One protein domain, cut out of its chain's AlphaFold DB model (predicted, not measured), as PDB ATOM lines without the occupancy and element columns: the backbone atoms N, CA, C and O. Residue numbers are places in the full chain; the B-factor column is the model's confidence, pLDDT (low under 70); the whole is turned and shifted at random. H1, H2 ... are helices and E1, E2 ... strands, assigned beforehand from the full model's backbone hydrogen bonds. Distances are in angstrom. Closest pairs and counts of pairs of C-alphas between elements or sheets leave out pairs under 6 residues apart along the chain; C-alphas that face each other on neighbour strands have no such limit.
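Overview. This is residues 199 to 266 of the 266 residues of the protein "MarR family transcriptional regulator" of Chitinophaga silvisoli (UniProt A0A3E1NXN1). There is little regular structure here: one long helix, H1, runs along one side of a body made mostly of loops, into which the small two-stranded hairpin E1 and E2 is set. Residues 217 to 222, beyond the end of H1, stick out. The printed part has 68 residues, 23 of them in named elements, in the order H1, E1, E2; the class is mixed and the sheet antiparallel. The whole is compact, with a radius of gyration of the C-alphas of 11.7 A, and spans 33 by 27 by 20 A.

Along the chain. E1 is residues 233 to 235, and E2 is residues 241 to 243, ending at C-alpha 243 (149.293, 161.017, 111.022). H1, residues 199 to 215, is 24.5 A long and begins at C-alpha 199 (171.716, 163.465, 109.820).

Arrangement. E1 and E2 form a hairpin with a tight link, antiparallel at 154 degrees; N 234 and O 242 are 2.9 A apart, within hydrogen-bond range. Residues 242 to 243 of E2 also pair antiparallel with residues 248 to 249. H1 and E2 are apart. In H1 every O i to N i+4 pair is within hydrogen-bond range.

Size, cuts and confidence. The farthest C-alphas, of Glu 200 and Ser 266, are 36.0 A apart. The printed part has no cut. The link from H1 to E1 is long, and residues 244 to 266 hold no named element. The pLDDT is under 70 at residues 217 to 223 and 265 to 266.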
ATOM      1  N   PHE A 199     172.098 163.318 111.227       94.19
ATOM      2  CA  PHE A 199     171.716 163.465 109.820       94.19
ATOM      3  C   PHE A 199     171.991 162.190 108.999       94.19
ATOM      4  O   PHE A 199     171.174 161.833 108.153       94.19
ATOM      5  N   GLU A 200     173.090 161.472 109.267       95.44
ATOM      6  CA  GLU A 200     173.398 160.198 108.599       95.44
ATOM      7  C   GLU A 200     172.370 159.131 108.971       95.44
ATOM      8  O   GLU A 200     171.858 158.442 108.089       95.44
ATOM      9  N   LYS A 201     172.010 159.046 110.261       95.19
ATOM     10  CA  LYS A 201     170.963 158.135 110.751       95.19
ATOM     11  C   LYS A 201     169.620 158.409 110.084       95.19
ATOM     12  O   LYS A 201     168.986 157.482 109.589       95.19
ATOM     13  N   ASN A 202     169.221 159.679 110.011       93.25
ATOM     14  CA  ASN A 202     167.967 160.076 109.378       93.25
ATOM     15  C   ASN A 202     167.946 159.714 107.888       93.25
ATOM     16  O   ASN A 202     166.966 159.142 107.416       93.25
ATOM     17  N   ASN A 203     169.026 159.994 107.152       93.00
ATOM     18  CA  ASN A 203     169.119 159.659 105.730       93.00
ATOM     19  C   ASN A 203     169.107 158.141 105.497       93.00
ATOM     20  O   ASN A 203     168.417 157.661 104.593       93.00
ATOM     21  N   LEU A 204     169.832 157.380 106.323       94.12
ATOM     22  CA  LEU A 204     169.841 155.920 106.265       94.12
ATOM     23  C   LEU A 204     168.439 155.357 106.517       94.12
ATOM     24  O   LEU A 204     167.941 154.583 105.702       94.12
ATOM     25  N   TYR A 205     167.780 155.787 107.595       94.50
ATOM     26  CA  TYR A 205     166.442 155.320 107.943       94.50
ATOM     27  C   TYR A 205     165.417 155.631 106.848       94.50
ATOM     28  O   TYR A 205     164.682 154.740 106.432       94.50
ATOM     29  N   GLN A 206     165.418 156.850 106.302       91.56
ATOM     30  CA  GLN A 206     164.534 157.223 105.191       91.56
ATOM     31  C   GLN A 206     164.757 156.358 103.946       91.56
ATOM     32  O   GLN A 206     163.797 155.943 103.296       91.56
ATOM     33  N   THR A 207     166.019 156.069 103.625       92.44
ATOM     34  CA  THR A 207     166.382 155.221 102.483       92.44
ATOM     35  C   THR A 207     165.860 153.797 102.689       92.44
ATOM     36  O   THR A 207     165.187 153.258 101.809       92.44
ATOM     37  N   LEU A 208     166.104 153.209 103.865       93.31
ATOM     38  CA  LEU A 208     165.624 151.869 104.214       93.31
ATOM     39  C   LEU A 208     164.094 151.798 104.218       93.31
ATOM     40  O   LEU A 208     163.522 150.887 103.626       93.31
ATOM     41  N   PHE A 209     163.427 152.789 104.813       92.25
ATOM     42  CA  PHE A 209     161.971 152.886 104.839       92.25
ATOM     43  C   PHE A 209     161.380 152.876 103.422       92.25
ATOM     44  O   PHE A 209     160.457 152.115 103.133       92.25
ATOM     45  N   ALA A 210     161.933 153.690 102.515       89.50
ATOM     46  CA  ALA A 210     161.483 153.759 101.127       89.50
ATOM     47  C   ALA A 210     161.736 152.451 100.358       89.50
ATOM     48  O   ALA A 210     160.879 152.033  99.579       89.50
ATOM     49  N   MET A 211     162.877 151.789 100.590       90.50
ATOM     50  CA  MET A 211     163.183 150.484  99.995       90.50
ATOM     51  C   MET A 211     162.194 149.411 100.456       90.50
ATOM     52  O   MET A 211     161.613 148.730  99.614       90.50
ATOM     53  N   ILE A 212     161.953 149.290 101.767       89.38
ATOM     54  CA  ILE A 212     161.001 148.317 102.327       89.38
ATOM     55  C   ILE A 212     159.603 148.583 101.764       89.38
ATOM     56  O   ILE A 212     158.973 147.677 101.228       89.38
ATOM     57  N   ALA A 213     159.155 149.840 101.777       87.56
ATOM     58  CA  ALA A 213     157.871 150.212 101.198       87.56
ATOM     59  C   ALA A 213     157.752 149.900  99.695       87.56
ATOM     60  O   ALA A 213     156.665 149.574  99.229       87.56
ATOM     61  N   GLY A 214     158.843 150.021  98.930       87.06
ATOM     62  CA  GLY A 214     158.877 149.678  97.505       87.06
ATOM     63  C   GLY A 214     158.845 148.170  97.234       87.06
ATOM     64  O   GLY A 214     158.370 147.755  96.181       87.06
ATOM     65  N   LEU A 215     159.324 147.358  98.182       84.50
ATOM     66  CA  LEU A 215     159.279 145.894  98.119       84.50
ATOM     67  C   LEU A 215     157.950 145.319  98.621       84.50
ATOM     68  O   LEU A 215     157.582 144.209  98.246       84.50
ATOM     69  N   MET A 216     157.211 146.074  99.430       78.25
ATOM     70  CA  MET A 216     155.864 145.712  99.857       78.25
ATOM     71  C   MET A 216     154.868 145.852  98.702       78.25
ATOM     72  O   MET A 216     154.265 146.901  98.480       78.25
ATOM     73  N   ASN A 217     154.669 144.770  97.960       66.25
ATOM     74  CA  ASN A 217     153.595 144.627  96.984       66.25
ATOM     75  C   ASN A 217     152.434 143.810  97.597       66.25
ATOM     76  O   ASN A 217     152.603 143.032  98.535       66.25
ATOM     77  N   LYS A 218     151.214 143.989  97.073       56.16
ATOM     78  CA  LYS A 218     150.035 143.227  97.537       56.16
ATOM     79  C   LYS A 218     150.135 141.724  97.228       56.16
ATOM     80  O   LYS A 218     149.434 140.936  97.850       56.16
ATOM     81  N   GLU A 219     150.989 141.341  96.280       56.31
ATOM     82  CA  GLU A 219     151.097 139.974  95.758       56.31
ATOM     83  C   GLU A 219     152.079 139.090  96.542       56.31
ATOM     84  O   GLU A 219     151.901 137.877  96.567       56.31
ATOM     85  N   SER A 220     153.079 139.657  97.233       54.94
ATOM     86  CA  SER A 220     154.066 138.886  98.011       54.94
ATOM     87  C   SER A 220     153.706 138.711  99.494       54.94
ATOM     88  O   SER A 220     154.543 138.294 100.285       54.94
ATOM     89  N   GLY A 221     152.442 138.943  99.870       48.00
ATOM     90  CA  GLY A 221     151.860 138.290 101.049       48.00
ATOM     91  C   GLY A 221     152.158 138.893 102.427       48.00
ATOM     92  O   GLY A 221     152.081 138.166 103.413       48.00
ATOM     93  N   GLY A 222     152.408 140.200 102.546       54.53
ATOM     94  CA  GLY A 222     152.450 140.835 103.869       54.53
ATOM     95  C   GLY A 222     152.271 142.348 103.843       54.53
ATOM     96  O   GLY A 222     153.193 143.083 103.498       54.53
ATOM     97  N   LEU A 223     151.104 142.837 104.268       62.03
ATOM     98  CA  LEU A 223     150.967 144.222 104.721       62.03
ATOM     99  C   LEU A 223     151.583 144.307 106.121       62.03
ATOM    100  O   LEU A 223     150.878 144.136 107.111       62.03
ATOM    101  N   GLN A 224     152.891 144.552 106.199       74.94
ATOM    102  CA  GLN A 224     153.518 144.975 107.452       74.94
ATOM    103  C   GLN A 224     152.866 146.271 107.940       74.94
ATOM    104  O   GLN A 224     152.406 147.098 107.132       74.94
ATOM    105  N   ARG A 225     152.825 146.449 109.261       89.00
ATOM    106  CA  ARG A 225     152.111 147.533 109.952       89.00
ATOM    107  C   ARG A 225     152.783 148.905 109.820       89.00
ATOM    108  O   ARG A 225     152.839 149.672 110.771       89.00
ATOM    109  N   MET A 226     153.280 149.272 108.648       91.38
ATOM    110  CA  MET A 226     154.010 150.522 108.448       91.38
ATOM    111  C   MET A 226     153.111 151.738 108.210       91.38
ATOM    112  O   MET A 226     151.961 151.628 107.783       91.38
ATOM    113  N   CYS A 227     153.659 152.945 108.387       93.88
ATOM    114  CA  CYS A 227     152.926 154.181 108.102       93.88
ATOM    115  C   CYS A 227     152.318 154.210 106.687       93.88
ATOM    116  O   CYS A 227     151.170 154.604 106.543       93.88
ATOM    117  N   TYR A 228     153.016 153.757 105.641       90.94
ATOM    118  CA  TYR A 228     152.487 153.819 104.266       90.94
ATOM    119  C   TYR A 228     151.322 152.866 103.970       90.94
ATOM    120  O   TYR A 228     150.678 153.027 102.929       90.94
ATOM    121  N   THR A 229     151.057 151.902 104.852       89.62
ATOM    122  CA  THR A 229     149.921 150.971 104.768       89.62
ATOM    123  C   THR A 229     148.842 151.275 105.810       89.62
ATOM    124  O   THR A 229     147.844 150.560 105.871       89.62
ATOM    125  N   CYS A 230     149.027 152.316 106.626       92.94
ATOM    126  CA  CYS A 230     148.113 152.695 107.696       92.94
ATOM    127  C   CYS A 230     146.990 153.607 107.180       92.94
ATOM    128  O   CYS A 230     147.249 154.593 106.490       92.94
ATOM    129  N   ALA A 231     145.754 153.345 107.599       93.94
ATOM    130  CA  ALA A 231     144.578 154.161 107.304       93.94
ATOM    131  C   ALA A 231     144.664 155.590 107.862       93.94
ATOM    132  O   ALA A 231     144.011 156.497 107.354       93.94
ATOM    133  N   HIS A 232     145.493 155.815 108.882       96.06
ATOM    134  CA  HIS A 232     145.709 157.140 109.462       96.06
ATOM    135  C   HIS A 232     146.786 157.956 108.745       96.06
ATOM    136  O   HIS A 232     146.978 159.124 109.081       96.06
ATOM    137  N   TYR A 233     147.526 157.371 107.804       95.56
ATOM    138  CA  TYR A 233     148.570 158.094 107.095       95.56
ATOM    139  C   TYR A 233     147.984 158.932 105.958       95.56
ATOM    140  O   TYR A 233     147.312 158.422 105.063       95.56
ATOM    141  N   GLN A 234     148.319 160.219 105.953       95.44
ATOM    142  CA  GLN A 234     148.002 161.136 104.870       95.44
ATOM    143  C   GLN A 234     149.282 161.820 104.397       95.44
ATOM    144  O   GLN A 234     150.030 162.389 105.188       95.44
ATOM    145  N   GLY A 235     149.557 161.785 103.097       93.31
ATOM    146  CA  GLY A 235     150.764 162.407 102.572       93.31
ATOM    147  C   GLY A 235     151.125 161.963 101.167       93.31
ATOM    148  O   GLY A 235     150.492 161.086 100.583       93.31
ATOM    149  N   ASN A 236     152.198 162.544 100.637       90.62
ATOM    150  CA  ASN A 236     152.670 162.277  99.275       90.62
ATOM    151  C   ASN A 236     153.778 161.212  99.202       90.62
ATOM    152  O   ASN A 236     154.371 161.026  98.140       90.62
ATOM    153  N   LYS A 237     154.086 160.544 100.327       88.44
ATOM    154  CA  LYS A 237     155.163 159.535 100.457       88.44
ATOM    155  C   LYS A 237     156.553 160.066 100.063       88.44
ATOM    156  O   LYS A 237     157.445 159.291  99.736       88.44
ATOM    157  N   LYS A 238     156.724 161.392 100.079       85.50
ATOM    158  CA  LYS A 238     157.972 162.088  99.748       85.50
ATOM    159  C   LYS A 238     158.360 163.058 100.859       85.50
ATOM    160  O   LYS A 238     159.243 162.759 101.641       85.50
ATOM    161  N   ARG A 239     157.724 164.232 100.898       85.81
ATOM    162  CA  ARG A 239     158.077 165.338 101.811       85.81
ATOM    163  C   ARG A 239     156.947 165.740 102.752       85.81
ATOM    164  O   ARG A 239     157.175 166.502 103.679       85.81
ATOM    165  N   GLN A 240     155.727 165.289 102.476       93.88
ATOM    166  CA  GLN A 240     154.548 165.598 103.276       93.88
ATOM    167  C   GLN A 240     154.044 164.301 103.884       93.88
ATOM    168  O   GLN A 240     153.644 163.394 103.144       93.88
ATOM    169  N   HIS A 241     154.075 164.235 105.209       95.88
ATOM    170  CA  HIS A 241     153.610 163.103 105.994       95.88
ATOM    171  C   HIS A 241     152.814 163.631 107.181       95.88
ATOM    172  O   HIS A 241     153.310 164.452 107.942       95.88
ATOM    173  N   ASN A 242     151.596 163.140 107.348       97.19
ATOM    174  CA  ASN A 242     150.731 163.447 108.473       97.19
ATOM    175  C   ASN A 242     150.157 162.141 109.021       97.19
ATOM    176  O   ASN A 242     149.795 161.241 108.257       97.19
ATOM    177  N   CYS A 243     150.055 162.052 110.342       97.56
ATOM    178  CA  CYS A 243     149.293 161.017 111.022       97.56
ATOM    179  C   CYS A 243     147.999 161.631 111.549       97.56
ATOM    180  O   CYS A 243     148.031 162.476 112.443       97.56
ATOM    181  N   LEU A 244     146.865 161.193 111.003       97.19
ATOM    182  CA  LEU A 244     145.536 161.665 111.392       97.19
ATOM    183  C   LEU A 244     145.156 161.214 112.808       97.19
ATOM    184  O   LEU A 244     144.453 161.938 113.500       97.19
ATOM    185  N   PHE A 245     145.660 160.062 113.265       96.94
ATOM    186  CA  PHE A 245     145.417 159.566 114.625       96.94
ATOM    187  C   PHE A 245     146.118 160.426 115.686       96.94
ATOM    188  O   PHE A 245     145.517 160.791 116.687       96.94
ATOM    189  N   LEU A 246     147.380 160.790 115.441       96.62
ATOM    190  CA  LEU A 246     148.153 161.666 116.331       96.62
ATOM    191  C   LEU A 246     147.872 163.156 116.103       96.62
ATOM    192  O   LEU A 246     148.412 163.985 116.829       96.62
ATOM    193  N   ASN A 247     147.090 163.494 115.072       97.00
ATOM    194  CA  ASN A 247     146.876 164.858 114.595       97.00
ATOM    195  C   ASN A 247     148.195 165.648 114.449       97.00
ATOM    196  O   ASN A 247     148.342 166.762 114.954       97.00
ATOM    197  N   LYS A 248     149.196 165.031 113.807       96.88
ATOM    198  CA  LYS A 248     150.573 165.544 113.767       96.88
ATOM    199  C   LYS A 248     151.207 165.397 112.384       96.88
ATOM    200  O   LYS A 248     151.124 164.332 111.766       96.88
ATOM    201  N   ALA A 249     151.914 166.442 111.952       97.38
ATOM    202  CA  ALA A 249     152.864 166.367 110.846       97.38
ATOM    203  C   ALA A 249     154.121 165.598 111.276       97.38
ATOM    204  O   ALA A 249     154.727 165.903 112.302       97.38
ATOM    205  N   LEU A 250     154.494 164.593 110.491       95.88
ATOM    206  CA  LEU A 250     155.653 163.743 110.730       95.88
ATOM    207  C   LEU A 250     156.803 164.158 109.813       95.88
ATOM    208  O   LEU A 250     156.626 164.387 108.615       95.88
ATOM    209  N   THR A 251     158.012 164.184 110.353       93.50
ATOM    210  CA  THR A 251     159.222 164.138 109.537       93.50
ATOM    211  C   THR A 251     159.387 162.740 108.941       93.50
ATOM    212  O   THR A 251     158.869 161.752 109.464       93.50
ATOM    213  N   SER A 252     160.157 162.612 107.861       90.62
ATOM    214  CA  SER A 252     160.410 161.294 107.268       90.62
ATOM    215  C   SER A 252     161.193 160.358 108.209       90.62
ATOM    216  O   SER A 252     161.122 159.147 108.043       90.62
ATOM    217  N   ALA A 253     161.898 160.898 109.215       90.12
ATOM    218  CA  ALA A 253     162.555 160.111 110.263       90.12
ATOM    219  C   ALA A 253     161.591 159.616 111.363       90.12
ATOM    220  O   ALA A 253     161.917 158.674 112.073       90.12
ATOM    221  N   GLU A 254     160.405 160.219 111.497       93.56
ATOM    222  CA  GLU A 254     159.380 159.812 112.472       93.56
ATOM    223  C   GLU A 254     158.392 158.774 111.919       93.56
ATOM    224  O   GLU A 254     157.593 158.220 112.678       93.56
ATOM    225  N   LEU A 255     158.426 158.499 110.610       94.56
ATOM    226  CA  LEU A 255     157.669 157.399 110.009       94.56
ATOM    227  C   LEU A 255     158.042 156.080 110.692       94.56
ATOM    228  O   LEU A 255     159.202 155.870 111.014       94.56
ATOM    229  N   GLN A 256     157.083 155.183 110.896       94.12
ATOM    230  CA  GLN A 256     157.276 153.919 111.613       94.12
ATOM    231  C   GLN A 256     157.162 152.736 110.644       94.12
ATOM    232  O   GLN A 256     156.188 152.656 109.887       94.12
ATOM    233  N   ILE A 257     158.154 151.836 110.654       91.62
ATOM    234  CA  ILE A 257     158.110 150.550 109.923       91.62
ATOM    235  C   ILE A 257     157.133 149.586 110.608       91.62
ATOM    236  O   ILE A 257     156.442 148.836 109.930       91.62
ATOM    237  N   ASP A 258     157.018 149.695 111.929       91.44
ATOM    238  CA  ASP A 258     156.042 148.991 112.745       91.44
ATOM    239  C   ASP A 258     155.264 150.014 113.591       91.44
ATOM    240  O   ASP A 258     155.716 150.503 114.624       91.44
ATOM    241  N   CYS A 259     154.125 150.466 113.071       93.06
ATOM    242  CA  CYS A 259     153.330 151.539 113.654       93.06
ATOM    243  C   CYS A 259     152.411 150.991 114.752       93.06
ATOM    244  O   CYS A 259     151.486 150.224 114.484       93.06
ATOM    245  N   MET A 260     152.599 151.464 115.988       89.31
ATOM    246  CA  MET A 260     151.770 151.058 117.132       89.31
ATOM    247  C   MET A 260     150.274 151.365 116.947       89.31
ATOM    248  O   MET A 260     149.431 150.638 117.461       89.31
ATOM    249  N   TYR A 261     149.951 152.411 116.179       92.38
ATOM    250  CA  TYR A 261     148.583 152.847 115.882       92.38
ATOM    251  C   TYR A 261     148.125 152.398 114.493       92.38
ATOM    252  O   TYR A 261     147.284 153.047 113.879       92.38
ATOM    253  N   HIS A 262     148.739 151.358 113.924       92.94
ATOM    254  CA  HIS A 262     148.370 150.898 112.592       92.94
ATOM    255  C   HIS A 262     146.906 150.454 112.541       92.94
ATOM    256  O   HIS A 262     146.437 149.700 113.389       92.94
ATOM    257  N   SER A 263     146.211 150.907 111.503       90.25
ATOM    258  CA  SER A 263     144.914 150.385 111.097       90.25
ATOM    259  C   SER A 263     144.986 150.056 109.615       90.25
ATOM    260  O   SER A 263     145.437 150.885 108.824       90.25
ATOM    261  N   SER A 264     144.528 148.872 109.220       83.69
ATOM    262  CA  SER A 264     144.458 148.497 107.808       83.69
ATOM    263  C   SER A 264     143.493 149.409 107.051       83.69
ATOM    264  O   SER A 264     142.441 149.785 107.568       83.69
ATOM    265  N   LEU A 265     143.866 149.760 105.820       67.94
ATOM    266  CA  LEU A 265     142.979 150.419 104.864       67.94
ATOM    267  C   LEU A 265     141.829 149.452 104.543       67.94
ATOM    268  O   LEU A 265     142.081 148.385 103.982       67.94
ATOM    269  N   SER A 266     140.611 149.801 104.962       51.78
ATOM    270  CA  SER A 266     139.371 149.110 104.581       51.78
ATOM    271  C   SER A 266     139.131 149.183 103.080       51.78
ATOM    272  O   SER A 266     139.329 150.300 102.542       51.78
TER     273      SER A 266